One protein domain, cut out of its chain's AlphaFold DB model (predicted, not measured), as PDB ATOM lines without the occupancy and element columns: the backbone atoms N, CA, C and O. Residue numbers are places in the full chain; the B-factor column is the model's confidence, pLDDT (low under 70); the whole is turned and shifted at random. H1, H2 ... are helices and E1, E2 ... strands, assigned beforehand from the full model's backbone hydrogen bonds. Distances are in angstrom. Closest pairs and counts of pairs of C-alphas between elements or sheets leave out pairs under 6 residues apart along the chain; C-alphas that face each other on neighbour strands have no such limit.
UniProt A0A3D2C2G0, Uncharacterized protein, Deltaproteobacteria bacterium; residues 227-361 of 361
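AT A GLANCE: This is residues 227 to 361 of the 361 residues of an uncharacterized protein of Deltaproteobacteria bacterium (UniProt A0A3D2C2G0). A twisted sheet, with the long antiparallel strands E6, E7, E8 and E9 as its main part, curls round the long helix H2, and a small three-stranded sheet, E4, E3 and E5, covers another side of that helix. H2 thus has both sheets packed on it, with the short H3 beyond its end on the small sheet, while H1 lies away from both sheets. The printed part has 135 residues, with three named helices and nine named strands in the order E1 H1 E2 E3 E4 H2 H3 E5 E6 E7 E8 E9. The large sheet is mixed, in the order E1 E9 E8 E7 E6 E2, and the small one, E4 E3 E5, is antiparallel throughout. The class is mixed, helices and strands, and the whole is compact, with a radius of gyration of the C-alphas of 14.4 A and spans of 43 by 33 by 26 A.

HOW THE PARTS SIT: E1, residues 227 to 229, is an edge strand of the large sheet and the parallel neighbour of E9, residues 351 to 360, with N 228 and O 357 2.9 A apart. H1, residues 234 to 240, is not on either sheet. E2, residues 251 to 253, is the other edge strand, antiparallel to E6, residues 312 to 320, with N 253 and O 314 2.8 A apart. E2 runs on into E3, residues 256 to 261, across a break of 2 residues, at 61 degrees. E3 and E4, residues 264 to 269, form a hairpin, with N 259 and O 267 2.8 A apart. H2, residues 277 to 293, is on one face of each sheet, two layers in each case, and is at a height of 9.7 A over the small sheet. On the local plane it stands at 39 degrees to E4, slantwise to the strands. Its closest C-alphas to E4 are Glu 288 and Leu 265, 6.1 A apart. H3, residues 295 to 298, is near H2 and on the same face of the small sheet. E5, residues 303 to 306, is antiparallel to E3, with N 258 and O 304 2.8 A apart. E4, H2, H3 and E5 form a split strand-helix-strand unit, two strands running the same way with E3 between them, and its crossover is left-handed. E6, E7, residues 327 to 335, E8, residues 340 to 348, and E9 form a meander, each strand the antiparallel neighbour of the one before. Along it N 315 of E6 and O 332 of E7 are 2.8 A apart, N 331 of E7 and O 343 of E8 are 2.9 A apart, and N 344 of E8 and O 356 of E9 are 2.9 A apart, each pair within hydrogen-bond range. The closest C-alphas of H2 and E7 are those of Ala 286 and Ala 331, 6.4 A apart. In H1 and H2 every O i to N i+4 pair is within hydrogen-bond range, and H3 is too short for such a pair.

IN THESE COORDINATES: E1 begins at C-alpha 227, at (33.401, 5.163, -27.798). H2 runs from C-alpha 277 at (27.000, 23.870, -46.450) and is 24.7 A long. E3 is 16.5 A long and E4 14.8 A. E6, E7 and E8 are 24.4 A, 24.5 A and 25.1 A long, and E6 bends by 58 degrees at residue 317. E9, 25.9 A long, bends by 53 degrees at residue 355 and ends at C-alpha 360, at (23.179, 7.941, -23.687).

THE WHOLE: The two C-alphas farthest apart are those of Gly 301 and Asp 324, 44.7 A. The printed part has no cut, and no link is long. It ends at residue 361, the chain's last. Its mean pLDDT is 85.8, and residues 261 to 266, 348 to 351 and 361 are under 70.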
ATOM      1  N   TYR A 227      34.769   5.398 -28.247       85.69
ATOM      2  CA  TYR A 227      33.401   5.163 -27.798       85.69
ATOM      3  C   TYR A 227      33.303   5.459 -26.305       85.69
ATOM      4  O   TYR A 227      34.111   4.939 -25.532       85.69
ATOM      5  N   GLU A 228      32.310   6.248 -25.910       90.12
ATOM      6  CA  GLU A 228      32.110   6.686 -24.530       90.12
ATOM      7  C   GLU A 228      30.659   6.475 -24.081       90.12
ATOM      8  O   GLU A 228      29.713   6.575 -24.863       90.12
ATOM      9  N   GLU A 229      30.482   6.165 -22.800       88.75
ATOM     10  CA  GLU A 229      29.159   6.128 -22.180       88.75
ATOM     11  C   GLU A 229      28.748   7.547 -21.764       88.75
ATOM     12  O   GLU A 229      29.547   8.319 -21.223       88.75
ATOM     13  N   GLY A 230      27.499   7.901 -22.043       87.25
ATOM     14  CA  GLY A 230      26.915   9.163 -21.631       87.25
ATOM     15  C   GLY A 230      26.647   9.201 -20.136       87.25
ATOM     16  O   GLY A 230      26.141   8.242 -19.557       87.25
ATOM     17  N   LEU A 231      26.989  10.325 -19.508       89.75
ATOM     18  CA  LEU A 231      26.759  10.535 -18.081       89.75
ATOM     19  C   LEU A 231      25.405  11.217 -17.857       89.75
ATOM     20  O   LEU A 231      24.989  12.071 -18.642       89.75
ATOM     21  N   SER A 232      24.712  10.841 -16.782       85.94
ATOM     22  CA  SER A 232      23.358  11.326 -16.485       85.94
ATOM     23  C   SER A 232      23.322  12.592 -15.628       85.94
ATOM     24  O   SER A 232      22.351  13.338 -15.694       85.94
ATOM     25  N   GLU A 233      24.348  12.825 -14.805       90.69
ATOM     26  CA  GLU A 233      24.426  13.976 -13.899       90.69
ATOM     27  C   GLU A 233      25.174  15.141 -14.568       90.69
ATOM     28  O   GLU A 233      26.273  14.957 -15.092       90.69
ATOM     29  N   ASP A 234      24.607  16.352 -14.528       89.19
ATOM     30  CA  ASP A 234      25.152  17.524 -15.239       89.19
ATOM     31  C   ASP A 234      26.582  17.884 -14.802       89.19
ATOM     32  O   ASP A 234      27.423  18.219 -15.642       89.19
ATOM     33  N   ASP A 235      26.878  17.777 -13.502       91.19
ATOM     34  CA  ASP A 235      28.219  18.037 -12.966       91.19
ATOM     35  C   ASP A 235      29.233  17.011 -13.510       91.19
ATOM     36  O   ASP A 235      30.326  17.383 -13.937       91.19
ATOM     37  N   GLU A 236      28.855  15.729 -13.584       91.94
ATOM     38  CA  GLU A 236      29.715  14.665 -14.115       91.94
ATOM     39  C   GLU A 236      29.926  14.806 -15.632       91.94
ATOM     40  O   GLU A 236      31.050  14.656 -16.113       91.94
ATOM     41  N   ARG A 237      28.877  15.166 -16.390       91.62
ATOM     42  CA  ARG A 237      28.983  15.486 -17.827       91.62
ATOM     43  C   ARG A 237      29.947  16.636 -18.066       91.62
ATOM     44  O   ARG A 237      30.824  16.530 -18.923       91.62
ATOM     45  N   SER A 238      29.795  17.718 -17.304       90.44
ATOM     46  CA  SER A 238      30.658  18.895 -17.400       90.44
ATOM     47  C   SER A 238      32.118  18.548 -17.100       90.44
ATOM     48  O   SER A 238      33.006  18.981 -17.836       90.44
ATOM     49  N   ASP A 239      32.373  17.746 -16.064       91.25
ATOM     50  CA  ASP A 239      33.720  17.300 -15.688       91.25
ATOM     51  C   ASP A 239      34.345  16.352 -16.726       91.25
ATOM     52  O   ASP A 239      35.562  16.368 -16.924       91.25
ATOM     53  N   ALA A 240      33.527  15.560 -17.423       89.44
ATOM     54  CA  ALA A 240      33.952  14.734 -18.554       89.44
ATOM     55  C   ALA A 240      34.063  15.523 -19.873       89.44
ATOM     56  O   ALA A 240      34.566  15.001 -20.868       89.44
ATOM     57  N   GLY A 241      33.618  16.782 -19.902       92.25
ATOM     58  CA  GLY A 241      33.603  17.605 -21.106       92.25
ATOM     59  C   GLY A 241      32.566  17.167 -22.147       92.25
ATOM     60  O   GLY A 241      32.755  17.435 -23.334       92.25
ATOM     61  N   GLN A 242      31.493  16.499 -21.717       94.12
ATOM     62  CA  GLN A 242      30.350  16.154 -22.559       94.12
ATOM     63  C   GLN A 242      29.434  17.370 -22.753       94.12
ATOM     64  O   GLN A 242      29.415  18.290 -21.928       94.12
ATOM     65  N   VAL A 243      28.647  17.385 -23.833       94.62
ATOM     66  CA  VAL A 243      27.608  18.411 -23.992       94.62
ATOM     67  C   VAL A 243      26.599  18.348 -22.832       94.62
ATOM     68  O   VAL A 243      26.206  17.250 -22.422       94.62
ATOM     69  N   PRO A 244      26.155  19.501 -22.297       92.44
ATOM     70  CA  PRO A 244      25.083  19.549 -21.305       92.44
ATOM     71  C   PRO A 244      23.788  18.919 -21.823       92.44
ATOM     72  O   PRO A 244      23.507  18.966 -23.021       92.44
ATOM     73  N   TYR A 245      22.951  18.395 -20.923       87.56
ATOM     74  CA  TYR A 245      21.652  17.830 -21.311       87.56
ATOM     75  C   TYR A 245      20.730  18.868 -21.974       87.56
ATOM     76  O   TYR A 245      19.944  18.537 -22.860       87.56
ATOM     77  N   ASP A 246      20.831  20.132 -21.563       89.81
ATOM     78  CA  ASP A 246      20.058  21.250 -22.101       89.81
ATOM     79  C   ASP A 246      20.756  21.978 -23.263       89.81
ATOM     80  O   ASP A 246      20.336  23.075 -23.647       89.81
ATOM     81  N   TRP A 247      21.800  21.382 -23.852       94.88
ATOM     82  CA  TRP A 247      22.484  21.956 -25.005       94.88
ATOM     83  C   TRP A 247      21.519  22.122 -26.185       94.88
ATOM     84  O   TRP A 247      20.978  21.164 -26.734       94.88
ATOM     85  N   THR A 248      21.299  23.371 -26.596       94.12
ATOM     86  CA  THR A 248      20.320  23.700 -27.643       94.12
ATOM     87  C   THR A 248      20.889  23.641 -29.058       94.12
ATOM     88  O   THR A 248      20.127  23.766 -30.016       94.12
ATOM     89  N   GLY A 249      22.213  23.515 -29.188       95.75
ATOM     90  CA  GLY A 249      22.925  23.646 -30.456       95.75
ATOM     91  C   GLY A 249      22.659  24.969 -31.179       95.75
ATOM     92  O   GLY A 249      22.176  25.950 -30.606       95.75
ATOM     93  N   GLU A 250      23.001  24.983 -32.463       96.56
ATOM     94  CA  GLU A 250      22.727  26.074 -33.401       96.56
ATOM     95  C   GLU A 250      21.430  25.831 -34.184       96.56
ATOM     96  O   GLU A 250      20.720  26.775 -34.535       96.56
ATOM     97  N   LEU A 251      21.118  24.562 -34.458       95.69
ATOM     98  CA  LEU A 251      19.948  24.148 -35.217       95.69
ATOM     99  C   LEU A 251      19.411  22.812 -34.703       95.69
ATOM    100  O   LEU A 251      20.171  21.882 -34.458       95.69
ATOM    101  N   GLN A 252      18.085  22.692 -34.635       96.12
ATOM    102  CA  GLN A 252      17.406  21.440 -34.321       96.12
ATOM    103  C   GLN A 252      16.506  20.993 -35.475       96.12
ATOM    104  O   GLN A 252      15.614  21.720 -35.921       96.12
ATOM    105  N   LEU A 253      16.716  19.761 -35.927       94.12
ATOM    106  CA  LEU A 253      15.925  19.091 -36.947       94.12
ATOM    107  C   LEU A 253      14.780  18.325 -36.279       94.12
ATOM    108  O   LEU A 253      14.952  17.224 -35.758       94.12
ATOM    109  N   THR A 254      13.594  18.929 -36.300       93.88
ATOM    110  CA  THR A 254      12.375  18.383 -35.675       93.88
ATOM    111  C   THR A 254      11.425  17.706 -36.662       93.88
ATOM    112  O   THR A 254      10.371  17.212 -36.268       93.88
ATOM    113  N   SER A 255      11.770  17.705 -37.950       92.88
ATOM    114  CA  SER A 255      11.005  17.037 -39.000       92.88
ATOM    115  C   SER A 255      11.904  16.689 -40.178       92.88
ATOM    116  O   SER A 255      12.910  17.357 -40.424       92.88
ATOM    117  N   GLY A 256      11.523  15.651 -40.910       91.38
ATOM    118  CA  GLY A 256      12.243  15.173 -42.079       91.38
ATOM    119  C   GLY A 256      12.026  13.684 -42.281       91.38
ATOM    120  O   GLY A 256      11.274  13.043 -41.542       91.38
ATOM    121  N   GLN A 257      12.679  13.135 -43.290       87.88
ATOM    122  CA  GLN A 257      12.655  11.710 -43.565       87.88
ATOM    123  C   GLN A 257      13.997  11.243 -44.113       87.88
ATOM    124  O   GLN A 257      14.610  11.911 -44.942       87.88
ATOM    125  N   LEU A 258      14.437  10.092 -43.618       83.75
ATOM    126  CA  LEU A 258      15.584   9.352 -44.110       83.75
ATOM    127  C   LEU A 258      15.054   8.228 -44.990       83.75
ATOM    128  O   LEU A 258      14.190   7.464 -44.554       83.75
ATOM    129  N   ILE A 259      15.538   8.139 -46.219       74.56
ATOM    130  CA  ILE A 259      15.064   7.169 -47.203       74.56
ATOM    131  C   ILE A 259      16.160   6.142 -47.422       74.56
ATOM    132  O   ILE A 259      17.308   6.481 -47.697       74.56
ATOM    133  N   GLN A 260      15.792   4.877 -47.288       71.19
ATOM    134  CA  GLN A 260      16.664   3.734 -47.477       71.19
ATOM    135  C   GLN A 260      16.967   3.507 -48.957       71.19
ATOM    136  O   GLN A 260      16.075   3.553 -49.806       71.19
ATOM    137  N   ALA A 261      18.207   3.126 -49.246       58.53
ATOM    138  CA  ALA A 261      18.596   2.554 -50.523       58.53
ATOM    139  C   ALA A 261      19.394   1.266 -50.302       58.53
ATOM    140  O   ALA A 261      20.577   1.273 -49.962       58.53
ATOM    141  N   GLY A 262      18.727   0.123 -50.474       64.00
ATOM    142  CA  GLY A 262      19.318  -1.167 -50.119       64.00
ATOM    143  C   GLY A 262      19.553  -1.256 -48.612       64.00
ATOM    144  O   GLY A 262      18.623  -1.067 -47.841       64.00
ATOM    145  N   SER A 263      20.774  -1.548 -48.170       57.69
ATOM    146  CA  SER A 263      21.134  -1.556 -46.744       57.69
ATOM    147  C   SER A 263      21.565  -0.188 -46.206       57.69
ATOM    148  O   SER A 263      21.807  -0.059 -45.009       57.69
ATOM    149  N   LEU A 264      21.678   0.833 -47.057       56.28
ATOM    150  CA  LEU A 264      22.264   2.121 -46.689       56.28
ATOM    151  C   LEU A 264      21.223   3.223 -46.555       56.28
ATOM    152  O   LEU A 264      20.087   3.098 -47.023       56.28
ATOM    153  N   LEU A 265      21.664   4.319 -45.945       59.28
ATOM    154  CA  LEU A 265      20.988   5.597 -46.040       59.28
ATOM    155  C   LEU A 265      21.147   6.109 -47.472       59.28
ATOM    156  O   LEU A 265      22.263   6.334 -47.923       59.28
ATOM    157  N   GLY A 266      20.032   6.261 -48.180       55.75
ATOM    158  CA  GLY A 266      20.021   6.774 -49.543       55.75
ATOM    159  C   GLY A 266      19.843   8.284 -49.606       55.75
ATOM    160  O   GLY A 266      20.614   8.962 -50.272       55.75
ATOM    161  N   GLU A 267      18.836   8.819 -48.912       71.94
ATOM    162  CA  GLU A 267      18.504  10.247 -48.979       71.94
ATOM    163  C   GLU A 267      18.103  10.809 -47.612       71.94
ATOM    164  O   GLU A 267      17.427  10.146 -46.824       71.94
ATOM    165  N   VAL A 268      18.474  12.067 -47.356       75.94
ATOM    166  CA  VAL A 268      18.078  12.841 -46.172       75.94
ATOM    167  C   VAL A 268      17.219  14.025 -46.621       75.94
ATOM    168  O   VAL A 268      17.730  15.018 -47.130       75.94
ATOM    169  N   GLN A 269      15.905  13.950 -46.416       79.38
ATOM    170  CA  GLN A 269      14.966  15.013 -46.787       79.38
ATOM    171  C   GLN A 269      14.528  15.811 -45.556       79.38
ATOM    172  O   GLN A 269      13.740  15.338 -44.735       79.38
ATOM    173  N   LEU A 270      14.997  17.054 -45.435       79.12
ATOM    174  CA  LEU A 270      14.793  17.898 -44.250       79.12
ATOM    175  C   LEU A 270      13.796  19.033 -44.486       79.12
ATOM    176  O   LEU A 270      14.161  20.203 -44.462       79.12
ATOM    177  N   GLY A 271      12.520  18.693 -44.681       73.50
ATOM    178  CA  GLY A 271      11.406  19.654 -44.672       73.50
ATOM    179  C   GLY A 271      11.687  20.982 -45.399       73.50
ATOM    180  O   GLY A 271      12.260  21.006 -46.482       73.50
ATOM    181  N   SER A 272      11.268  22.106 -44.808       73.31
ATOM    182  CA  SER A 272      11.569  23.461 -45.306       73.31
ATOM    183  C   SER A 272      12.800  24.087 -44.636       73.31
ATOM    184  O   SER A 272      12.904  25.314 -44.577       73.31
ATOM    185  N   THR A 273      13.675  23.276 -44.044       77.38
ATOM    186  CA  THR A 273      14.822  23.760 -43.275       77.38
ATOM    187  C   THR A 273      15.961  24.115 -44.221       77.38
ATOM    188  O   THR A 273      16.452  23.268 -44.962       77.38
ATOM    189  N   THR A 274      16.410  25.368 -44.188       79.00
ATOM    190  CA  THR A 274      17.584  25.804 -44.952       79.00
ATOM    191  C   THR A 274      18.844  25.601 -44.116       79.00
ATOM    192  O   THR A 274      18.938  26.159 -43.026       79.00
ATOM    193  N   LEU A 275      19.803  24.834 -44.637       76.19
ATOM    194  CA  LEU A 275      21.106  24.576 -44.011       76.19
ATOM    195  C   LEU A 275      22.217  25.358 -44.716       76.19
ATOM    196  O   LEU A 275      22.160  25.522 -45.942       76.19
ATOM    197  N   THR A 276      23.240  25.788 -43.970       79.62
ATOM    198  CA  THR A 276      24.537  26.128 -44.581       79.62
ATOM    199  C   THR A 276      25.215  24.864 -45.115       79.62
ATOM    200  O   THR A 276      24.778  23.747 -44.825       79.62
ATOM    201  N   ASP A 277      26.271  25.022 -45.912       71.69
ATOM    202  CA  ASP A 277      27.000  23.870 -46.450       71.69
ATOM    203  C   ASP A 277      27.653  23.055 -45.324       71.69
ATOM    204  O   ASP A 277      27.506  21.837 -45.299       71.69
ATOM    205  N   GLU A 278      28.242  23.715 -44.324       73.31
ATOM    206  CA  GLU A 278      28.860  23.058 -43.166       73.31
ATOM    207  C   GLU A 278      27.827  22.305 -42.315       73.31
ATOM    208  O   GLU A 278      28.058  21.174 -41.890       73.31
ATOM    209  N   GLN A 279      26.654  22.908 -42.100       81.00
ATOM    210  CA  GLN A 279      25.554  22.268 -41.377       81.00
ATOM    211  C   GLN A 279      25.013  21.058 -42.137       81.00
ATOM    212  O   GLN A 279      24.695  20.042 -41.524       81.00
ATOM    213  N   ARG A 280      24.905  21.154 -43.467       78.75
ATOM    214  CA  ARG A 280      24.481  20.034 -44.311       78.75
ATOM    215  C   ARG A 280      25.473  18.878 -44.216       78.75
ATOM    216  O   ARG A 280      25.036  17.743 -44.047       78.75
ATOM    217  N   ASP A 281      26.767  19.166 -44.276       74.56
ATOM    218  CA  ASP A 281      27.811  18.141 -44.218       74.56
ATOM    219  C   ASP A 281      27.818  17.432 -42.848       74.56
ATOM    220  O   ASP A 281      27.825  16.203 -42.792       74.56
ATOM    221  N   LEU A 282      27.673  18.179 -41.744       84.94
ATOM    222  CA  LEU A 282      27.539  17.612 -40.394       84.94
ATOM    223  C   LEU A 282      26.293  16.728 -40.236       84.94
ATOM    224  O   LEU A 282      26.359  15.645 -39.657       84.94
ATOM    225  N   VAL A 283      25.154  17.176 -40.762       86.38
ATOM    226  CA  VAL A 283      23.888  16.431 -40.732       86.38
ATOM    227  C   VAL A 283      23.995  15.108 -41.477       86.38
ATOM    228  O   VAL A 283      23.538  14.083 -40.972       86.38
ATOM    229  N   VAL A 284      24.571  15.129 -42.680       79.69
ATOM    230  CA  VAL A 284      24.728  13.923 -43.499       79.69
ATOM    231  C   VAL A 284      25.665  12.943 -42.798       79.69
ATOM    232  O   VAL A 284      25.269  11.798 -42.581       79.69
ATOM    233  N   ALA A 285      26.832  13.407 -42.341       81.00
ATOM    234  CA  ALA A 285      27.790  12.585 -41.602       81.00
ATOM    235  C   ALA A 285      27.168  11.929 -40.357       81.00
ATOM    236  O   ALA A 285      27.363  10.738 -40.099       81.00
ATOM    237  N   ALA A 286      26.376  12.692 -39.597       91.75
ATOM    238  CA  ALA A 286      25.671  12.187 -38.428       91.75
ATOM    239  C   ALA A 286      24.643  11.108 -38.796       91.75
ATOM    240  O   ALA A 286      24.637  10.032 -38.195       91.75
ATOM    241  N   PHE A 287      23.783  11.358 -39.791       89.50
ATOM    242  CA  PHE A 287      22.741  10.401 -40.165       89.50
ATOM    243  C   PHE A 287      23.279   9.134 -40.820       89.50
ATOM    244  O   PHE A 287      22.702   8.074 -40.594       89.50
ATOM    245  N   GLU A 288      24.379   9.191 -41.568       81.50
ATOM    246  CA  GLU A 288      25.029   7.987 -42.096       81.50
ATOM    247  C   GLU A 288      25.494   7.058 -40.963       81.50
ATOM    248  O   GLU A 288      25.225   5.849 -40.979       81.50
ATOM    249  N   LEU A 289      26.117   7.626 -39.926       85.12
ATOM    250  CA  LEU A 289      26.544   6.861 -38.760       85.12
ATOM    251  C   LEU A 289      25.340   6.309 -37.984       85.12
ATOM    252  O   LEU A 289      25.286   5.106 -37.706       85.12
ATOM    253  N   LEU A 290      24.352   7.159 -37.684       89.88
ATOM    254  CA  LEU A 290      23.127   6.765 -36.979       89.88
ATOM    255  C   LEU A 290      22.352   5.692 -37.746       89.88
ATOM    256  O   LEU A 290      21.821   4.772 -37.128       89.88
ATOM    257  N   TRP A 291      22.319   5.755 -39.079       83.19
ATOM    258  CA  TRP A 291      21.711   4.730 -39.919       83.19
ATOM    259  C   TRP A 291      22.374   3.374 -39.714       83.19
ATOM    260  O   TRP A 291      21.694   2.406 -39.371       83.19
ATOM    261  N   SER A 292      23.702   3.321 -39.853       78.38
ATOM    262  CA  SER A 292      24.473   2.079 -39.732       78.38
ATOM    263  C   SER A 292      24.354   1.420 -38.352       78.38
ATOM    264  O   SER A 292      24.413   0.195 -38.235       78.38
ATOM    265  N   ARG A 293      24.182   2.228 -37.298       79.31
ATOM    266  CA  ARG A 293      24.164   1.760 -35.908       79.31
ATOM    267  C   ARG A 293      22.764   1.477 -35.387       79.31
ATOM    268  O   ARG A 293      22.577   0.468 -34.713       79.31
ATOM    269  N   HIS A 294      21.807   2.347 -35.691       86.00
ATOM    270  CA  HIS A 294      20.540   2.423 -34.963       86.00
ATOM    271  C   HIS A 294      19.318   2.508 -35.880       86.00
ATOM    272  O   HIS A 294      18.401   1.693 -35.775       86.00
ATOM    273  N   LEU A 295      19.297   3.454 -36.822       89.12
ATOM    274  CA  LEU A 295      18.069   3.813 -37.539       89.12
ATOM    275  C   LEU A 295      17.676   2.827 -38.645       89.12
ATOM    276  O   LEU A 295      16.487   2.721 -38.939       89.12
ATOM    277  N   GLN A 296      18.612   2.058 -39.216       83.88
ATOM    278  CA  GLN A 296      18.288   1.106 -40.292       83.88
ATOM    279  C   GLN A 296      17.206   0.087 -39.900       83.88
ATOM    280  O   GLN A 296      16.413  -0.337 -40.736       83.88
ATOM    281  N   TYR A 297      17.136  -0.287 -38.618       83.81
ATOM    282  CA  TYR A 297      16.169  -1.265 -38.116       83.81
ATOM    283  C   TYR A 297      14.768  -0.677 -37.907       83.81
ATOM    284  O   TYR A 297      13.816  -1.427 -37.697       83.81
ATOM    285  N   ARG A 298      14.636   0.654 -37.973       85.75
ATOM    286  CA  ARG A 298      13.376   1.394 -37.822       85.75
ATOM    287  C   ARG A 298      12.744   1.776 -39.161       85.75
ATOM    288  O   ARG A 298      11.673   2.376 -39.184       85.75
ATOM    289  N   ALA A 299      13.396   1.444 -40.275       82.62
ATOM    290  CA  ALA A 299      12.915   1.767 -41.610       82.62
ATOM    291  C   ALA A 299      11.658   0.948 -41.958       82.62
ATOM    292  O   ALA A 299      11.744  -0.176 -42.452       82.62
ATOM    293  N   ASP A 300      10.474   1.520 -41.726       76.44
ATOM    294  CA  ASP A 300       9.208   0.946 -42.188       76.44
ATOM    295  C   ASP A 300       8.935   1.394 -43.627       76.44
ATOM    296  O   ASP A 300       8.931   2.585 -43.947       76.44
ATOM    297  N   GLY A 301       8.772   0.430 -44.533       72.88
ATOM    298  CA  GLY A 301       8.644   0.708 -45.965       72.88
ATOM    299  C   GLY A 301       9.855   1.431 -46.571       72.88
ATOM    300  O   GLY A 301       9.706   2.092 -47.597       72.88
ATOM    301  N   GLY A 302      11.031   1.321 -45.942       75.19
ATOM    302  CA  GLY A 302      12.261   1.977 -46.385       75.19
ATOM    303  C   GLY A 302      12.369   3.454 -46.008       75.19
ATOM    304  O   GLY A 302      13.165   4.169 -46.608       75.19
ATOM    305  N   VAL A 303      11.579   3.934 -45.043       82.81
ATOM    306  CA  VAL A 303      11.616   5.333 -44.600       82.81
ATOM    307  C   VAL A 303      11.679   5.410 -43.076       82.81
ATOM    308  O   VAL A 303      10.927   4.731 -42.382       82.81
ATOM    309  N   VAL A 304      12.536   6.287 -42.551       91.19
ATOM    310  CA  VAL A 304      12.563   6.679 -41.134       91.19
ATOM    311  C   VAL A 304      12.145   8.138 -41.035       91.19
ATOM    312  O   VAL A 304      12.772   9.016 -41.622       91.19
ATOM    313  N   ARG A 305      11.069   8.417 -40.299       94.06
ATOM    314  CA  ARG A 305      10.579   9.786 -40.097       94.06
ATOM    315  C   ARG A 305      11.253  10.425 -38.896       94.06
ATOM    316  O   ARG A 305      11.301   9.830 -37.822       94.06
ATOM    317  N   LEU A 306      11.735  11.645 -39.079       93.94
ATOM    318  CA  LEU A 306      12.323  12.444 -38.013       93.94
ATOM    319  C   LEU A 306      11.229  13.236 -37.303       93.94
ATOM    320  O   LEU A 306      10.314  13.767 -37.936       93.94
ATOM    321  N   GLY A 307      11.361  13.347 -35.990       93.00
ATOM    322  CA  GLY A 307      10.509  14.166 -35.151       93.00
ATOM    323  C   GLY A 307      10.380  13.624 -33.730       93.00
ATOM    324  O   GLY A 307      10.587  12.434 -33.491       93.00
ATOM    325  N   PRO A 308       9.971  14.485 -32.782       92.44
ATOM    326  CA  PRO A 308       9.901  14.151 -31.357       92.44
ATOM    327  C   PRO A 308       8.809  13.128 -31.005       92.44
ATOM    328  O   PRO A 308       8.787  12.617 -29.894       92.44
ATOM    329  N   ALA A 309       7.879  12.864 -31.924       92.31
ATOM    330  CA  ALA A 309       6.848  11.832 -31.789       92.31
ATOM    331  C   ALA A 309       7.015  10.698 -32.819       92.31
ATOM    332  O   ALA A 309       6.126   9.861 -32.942       92.31
ATOM    333  N   GLU A 310       8.104  10.724 -33.592       93.19
ATOM    334  CA  GLU A 310       8.410   9.751 -34.644       93.19
ATOM    335  C   GLU A 310       9.612   8.910 -34.200       93.19
ATOM    336  O   GLU A 310       9.441   8.082 -33.322       93.19
ATOM    337  N   ASN A 311      10.817   9.110 -34.747       94.31
ATOM    338  CA  ASN A 311      11.998   8.324 -34.355       94.31
ATOM    339  C   ASN A 311      13.014   9.099 -33.504       94.31
ATOM    340  O   ASN A 311      13.873   8.476 -32.892       94.31
ATOM    341  N   GLY A 312      12.925  10.429 -33.450       95.44
ATOM    342  CA  GLY A 312      13.868  11.266 -32.710       95.44
ATOM    343  C   GLY A 312      14.158  12.599 -33.394       95.44
ATOM    344  O   GLY A 312      13.652  12.887 -34.484       95.44
ATOM    345  N   VAL A 313      14.963  13.428 -32.739       95.88
ATOM    346  CA  VAL A 313      15.391  14.744 -33.232       95.88
ATOM    347  C   VAL A 313      16.912  14.835 -33.253       95.88
ATOM    348  O   VAL A 313      17.578  14.305 -32.368       95.88
ATOM    349  N   LEU A 314      17.459  15.529 -34.253       97.25
ATOM    350  CA  LEU A 314      18.893  15.804 -34.340       97.25
ATOM    351  C   LEU A 314      19.144  17.282 -34.042       97.25
ATOM    352  O   LEU A 314      18.644  18.147 -34.761       97.25
ATOM    353  N   THR A 315      19.926  17.571 -33.012       97.94
ATOM    354  CA  THR A 315      20.434  18.914 -32.721       97.94
ATOM    355  C   THR A 315      21.882  18.994 -33.189       97.94
ATOM    356  O   THR A 315      22.668  18.104 -32.891       97.94
ATOM    357  N   ILE A 316      22.250  20.038 -33.926       97.81
ATOM    358  CA  ILE A 316      23.615  20.238 -34.427       97.81
ATOM    359  C   ILE A 316      24.167  21.597 -34.000       97.81
ATOM    360  O   ILE A 316      23.408  22.553 -33.812       97.81
ATOM    361  N   GLY A 317      25.486  21.711 -33.905       97.12
ATOM    362  CA  GLY A 317      26.168  22.987 -33.705       97.12
ATOM    363  C   GLY A 317      27.593  22.832 -33.194       97.12
ATOM    364  O   GLY A 317      28.065  21.725 -32.956       97.12
ATOM    365  N   SER A 318      28.270  23.955 -32.989       96.88
ATOM    366  CA  SER A 318      29.616  23.978 -32.420       96.88
ATOM    367  C   SER A 318      29.581  23.887 -30.889       96.88
ATOM    368  O   SER A 318      28.755  24.525 -30.231       96.88
ATOM    369  N   PHE A 319      30.518  23.144 -30.303       96.88
ATOM    370  CA  PHE A 319      30.683  23.015 -28.856       96.88
ATOM    371  C   PHE A 319      32.160  23.098 -28.473       96.88
ATOM    372  O   PHE A 319      32.983  22.349 -28.994       96.88
ATOM    373  N   THR A 320      32.499  23.993 -27.547       95.75
ATOM    374  CA  THR A 320      33.849  24.083 -26.981       95.75
ATOM    375  C   THR A 320      33.887  23.348 -25.650       95.75
ATOM    376  O   THR A 320      33.243  23.770 -24.687       95.75
ATOM    377  N   ARG A 321      34.655  22.262 -25.597       92.56
ATOM    378  CA  ARG A 321      34.801  21.409 -24.423       92.56
ATOM    379  C   ARG A 321      35.494  22.169 -23.290       92.56
ATOM    380  O   ARG A 321      36.533  22.796 -23.477       92.56
ATOM    381  N   SER A 322      34.909  22.127 -22.097       90.88
ATOM    382  CA  SER A 322      35.370  22.879 -20.920       90.88
ATOM    383  C   SER A 322      36.698  22.374 -20.345       90.88
ATOM    384  O   SER A 322      37.429  23.150 -19.729       90.88
ATOM    385  N   THR A 323      37.006  21.088 -20.527       91.50
ATOM    386  CA  THR A 323      38.151  20.413 -19.900       91.50
ATOM    387  C   THR A 323      39.486  20.740 -20.570       91.50
ATOM    388  O   THR A 323      40.507  20.806 -19.886       91.50
ATOM    389  N   ASP A 324      39.488  21.004 -21.877       91.38
ATOM    390  CA  ASP A 324      40.694  21.297 -22.665       91.38
ATOM    391  C   ASP A 324      40.563  22.468 -23.652       91.38
ATOM    392  O   ASP A 324      41.570  22.920 -24.200       91.38
ATOM    393  N   GLY A 325      39.364  23.023 -23.836       93.75
ATOM    394  CA  GLY A 325      39.116  24.156 -24.726       93.75
ATOM    395  C   GLY A 325      39.046  23.789 -26.209       93.75
ATOM    396  O   GLY A 325      39.012  24.693 -27.049       93.75
ATOM    397  N   GLU A 326      39.022  22.501 -26.554       93.44
ATOM    398  CA  GLU A 326      38.876  22.062 -27.940       93.44
ATOM    399  C   GLU A 326      37.454  22.317 -28.449       93.44
ATOM    400  O   GLU A 326      36.476  22.166 -27.717       93.44
ATOM    401  N   THR A 327      37.327  22.745 -29.707       95.00
ATOM    402  CA  THR A 327      36.020  22.993 -30.333       95.00
ATOM    403  C   THR A 327      35.676  21.881 -31.304       95.00
ATOM    404  O   THR A 327      36.412  21.639 -32.258       95.00
ATOM    405  N   TYR A 328      34.513  21.280 -31.090       96.19
ATOM    406  CA  TYR A 328      33.944  20.220 -31.904       96.19
ATOM    407  C   TYR A 328      32.722  20.720 -32.670       96.19
ATOM    408  O   TYR A 328      31.986  21.591 -32.204       96.19
ATOM    409  N   GLN A 329      32.490  20.130 -33.837       96.69
ATOM    410  CA  GLN A 329      31.193  20.121 -34.500       96.69
ATOM    411  C   GLN A 329      30.397  18.955 -33.920       96.69
ATOM    412  O   GLN A 329      30.835  17.812 -34.009       96.69
ATOM    413  N   VAL A 330      29.270  19.228 -33.275       97.62
ATOM    414  CA  VAL A 330      28.515  18.225 -32.523       97.62
ATOM    415  C   VAL A 330      27.170  17.956 -33.171       97.62
ATOM    416  O   VAL A 330      26.486  18.882 -33.613       97.62
ATOM    417  N   ALA A 331      26.781  16.683 -33.190       97.69
ATOM    418  CA  ALA A 331      25.436  16.241 -33.516       97.69
ATOM    419  C   ALA A 331      24.871  15.399 -32.355       97.69
ATOM    420  O   ALA A 331      25.365  14.311 -32.076       97.69
ATOM    421  N   ASP A 332      23.851  15.918 -31.673       97.44
ATOM    422  CA  ASP A 332      23.129  15.273 -30.571       97.44
ATOM    423  C   ASP A 332      21.804  14.696 -31.092       97.44
ATOM    424  O   ASP A 332      20.858  15.426 -31.407       97.44
ATOM    425  N   TRP A 333      21.765  13.375 -31.239       96.75
ATOM    426  CA  TRP A 333      20.583  12.604 -31.589       96.75
ATOM    427  C   TRP A 333      19.825  12.201 -30.329       96.75
ATOM    428  O   TRP A 333      20.273  11.351 -29.557       96.75
ATOM    429  N   ARG A 334      18.625  12.760 -30.176       95.00
ATOM    430  CA  ARG A 334      17.678  12.395 -29.124       95.00
ATOM    431  C   ARG A 334      16.628  11.470 -29.701       95.00
ATOM    432  O   ARG A 334      15.715  11.910 -30.405       95.00
ATOM    433  N   ASP A 335      16.787  10.191 -29.411       93.56
ATOM    434  CA  ASP A 335      15.827   9.157 -29.768       93.56
ATOM    435  C   ASP A 335      14.548   9.278 -28.926       93.56
ATOM    436  O   ASP A 335      14.558   9.860 -27.842       93.56
ATOM    437  N   ILE A 336      13.438   8.737 -29.427       91.69
ATOM    438  CA  ILE A 336      12.179   8.705 -28.667       91.69
ATOM    439  C   ILE A 336      12.158   7.653 -27.549       91.69
ATOM    440  O   ILE A 336      11.359   7.789 -26.623       91.69
ATOM    441  N   ASP A 337      13.017   6.635 -27.643       84.31
ATOM    442  CA  ASP A 337      13.041   5.490 -26.743       84.31
ATOM    443  C   ASP A 337      14.387   5.438 -25.993       84.31
ATOM    444  O   ASP A 337      14.538   6.101 -24.970       84.31
ATOM    445  N   ASP A 338      15.366   4.672 -26.481       74.38
ATOM    446  CA  ASP A 338      16.575   4.286 -25.731       74.38
ATOM    447  C   ASP A 338      17.878   4.303 -26.557       74.38
ATOM    448  O   ASP A 338      18.899   3.774 -26.134       74.38
ATOM    449  N   GLY A 339      17.869   4.911 -27.747       82.75
ATOM    450  CA  GLY A 339      19.038   4.956 -28.637       82.75
ATOM    451  C   GLY A 339      19.555   6.359 -28.913       82.75
ATOM    452  O   GLY A 339      19.679   6.734 -30.079       82.75
ATOM    453  N   SER A 340      19.784   7.159 -27.870       92.69
ATOM    454  CA  SER A 340      20.302   8.525 -28.023       92.69
ATOM    455  C   SER A 340      21.828   8.530 -28.152       92.69
ATOM    456  O   SER A 340      22.524   7.759 -27.489       92.69
ATOM    457  N   PHE A 341      22.364   9.405 -29.002       94.69
ATOM    458  CA  PHE A 341      23.800   9.480 -29.278       94.69
ATOM    459  C   PHE A 341      24.275  10.924 -29.369       94.69
ATOM    460  O   PHE A 341      23.605  11.750 -29.980       94.69
ATOM    461  N   VAL A 342      25.482  11.202 -28.881       96.44
ATOM    462  CA  VAL A 342      26.185  12.459 -29.151       96.44
ATOM    463  C   VAL A 342      27.439  12.165 -29.965       96.44
ATOM    464  O   VAL A 342      28.270  11.338 -29.590       96.44
ATOM    465  N   LEU A 343      27.564  12.831 -31.106       95.56
ATOM    466  CA  LEU A 343      28.652  12.658 -32.060       95.56
ATOM    467  C   LEU A 343      29.522  13.909 -32.057       95.56
ATOM    468  O   LEU A 343      29.017  14.995 -32.336       95.56
ATOM    469  N   TYR A 344      30.816  13.760 -31.780       95.81
ATOM    470  CA  TYR A 344      31.774  14.865 -31.776       95.81
ATOM    471  C   TYR A 344      32.706  14.731 -32.974       95.81
ATOM    472  O   TYR A 344      33.464  13.763 -33.081       95.81
ATOM    473  N   PHE A 345      32.660  15.717 -33.861       93.94
ATOM    474  CA  PHE A 345      33.479  15.788 -35.058       93.94
ATOM    475  C   PHE A 345      34.505  16.915 -34.949       93.94
ATOM    476  O   PHE A 345      34.212  18.005 -34.458       93.94
ATOM    477  N   GLU A 346      35.703  16.674 -35.459       91.06
ATOM    478  CA  GLU A 346      36.697  17.715 -35.717       91.06
ATOM    479  C   GLU A 346      36.757  18.035 -37.204       91.06
ATOM    480  O   GLU A 346      36.525  17.169 -38.041       91.06
ATOM    481  N   MET A 347      37.132  19.267 -37.546       80.00
ATOM    482  CA  MET A 347      37.484  19.591 -38.925       80.00
ATOM    483  C   MET A 347      38.926  19.146 -39.191       80.00
ATOM    484  O   MET A 347      39.881  19.825 -38.808       80.00
ATOM    485  N   GLY A 348      39.080  17.987 -39.818       67.44
ATOM    486  CA  GLY A 348      40.352  17.460 -40.283       67.44
ATOM    487  C   GLY A 348      40.793  18.063 -41.617       67.44
ATOM    488  O   GLY A 348      40.097  18.845 -42.263       67.44
ATOM    489  N   THR A 349      41.977  17.653 -42.073       59.16
ATOM    490  CA  THR A 349      42.505  18.050 -43.398       59.16
ATOM    491  C   THR A 349      41.718  17.460 -44.571       59.16
ATOM    492  O   THR A 349      41.906  17.876 -45.709       59.16
ATOM    493  N   GLN A 350      40.864  16.478 -44.282       52.94
ATOM    494  CA  GLN A 350      40.008  15.770 -45.226       52.94
ATOM    495  C   GLN A 350      38.537  15.896 -44.811       52.94
ATOM    496  O   GLN A 350      37.763  14.992 -45.062       52.94
ATOM    497  N   GLY A 351      38.135  16.983 -44.145       66.88
ATOM    498  CA  GLY A 351      36.741  17.164 -43.730       66.88
ATOM    499  C   GLY A 351      36.439  16.753 -42.299       66.88
ATOM    500  O   GLY A 351      37.339  16.647 -41.469       66.88
ATOM    501  N   LEU A 352      35.154  16.555 -41.997       77.81
ATOM    502  CA  LEU A 352      34.705  16.174 -40.657       77.81
ATOM    503  C   LEU A 352      35.264  14.803 -40.274       77.81
ATOM    504  O   LEU A 352      35.006  13.831 -40.955       77.81
ATOM    505  N   GLU A 353      35.974  14.682 -39.163       83.69
ATOM    506  CA  GLU A 353      36.469  13.409 -38.636       83.69
ATOM    507  C   GLU A 353      35.759  13.108 -37.322       83.69
ATOM    508  O   GLU A 353      35.754  13.944 -36.418       83.69
ATOM    509  N   LEU A 354      35.167  11.918 -37.190       88.12
ATOM    510  CA  LEU A 354      34.551  11.522 -35.926       88.12
ATOM    511  C   LEU A 354      35.654  11.286 -34.889       88.12
ATOM    512  O   LEU A 354      36.561  10.482 -35.110       88.12
ATOM    513  N   ARG A 355      35.561  11.966 -33.748       90.38
ATOM    514  CA  ARG A 355      36.497  11.814 -32.629       90.38
ATOM    515  C   ARG A 355      35.905  11.014 -31.494       90.38
ATOM    516  O   ARG A 355      36.568  10.108 -30.997       90.38
ATOM    517  N   VAL A 356      34.662  11.316 -31.138       90.19
ATOM    518  CA  VAL A 356      33.964  10.661 -30.034       90.19
ATOM    519  C   VAL A 356      32.555  10.290 -30.474       90.19
ATOM    520  O   VAL A 356      31.823  11.120 -31.018       90.19
ATOM    521  N   LEU A 357      32.182   9.039 -30.225       90.25
ATOM    522  CA  LEU A 357      30.808   8.554 -30.268       90.25
ATOM    523  C   LEU A 357      30.372   8.276 -28.833       90.25
ATOM    524  O   LEU A 357      30.878   7.350 -28.203       90.25
ATOM    525  N   GLN A 358      29.415   9.051 -28.347       92.06
ATOM    526  CA  GLN A 358      28.810   8.869 -27.038       92.06
ATOM    527  C   GLN A 358      27.415   8.257 -27.188       92.06
ATOM    528  O   GLN A 358      26.628   8.739 -28.001       92.06
ATOM    529  N   SER A 359      27.092   7.229 -26.402       89.75
ATOM    530  CA  SER A 359      25.718   6.714 -26.266       89.75
ATOM    531  C   SER A 359      25.127   7.119 -24.920       89.75
ATOM    532  O   SER A 359      25.723   6.801 -23.890       89.75
ATOM    533  N   ASP A 360      23.955   7.744 -24.914       79.25
ATOM    534  CA  ASP A 360      23.179   7.941 -23.687       79.25
ATOM    535  C   ASP A 360      22.294   6.686 -23.505       79.25
ATOM    536  O   ASP A 360      21.455   6.404 -24.362       79.25
ATOM    537  N   ASN A 361      22.536   5.914 -22.434       58.25
ATOM    538  CA  ASN A 361      21.724   4.748 -22.038       58.25
ATOM    539  C   ASN A 361      20.510   5.149 -21.195       58.25
ATOM    540  O   ASN A 361      20.651   6.070 -20.355       58.25
TER     541      ASN A 361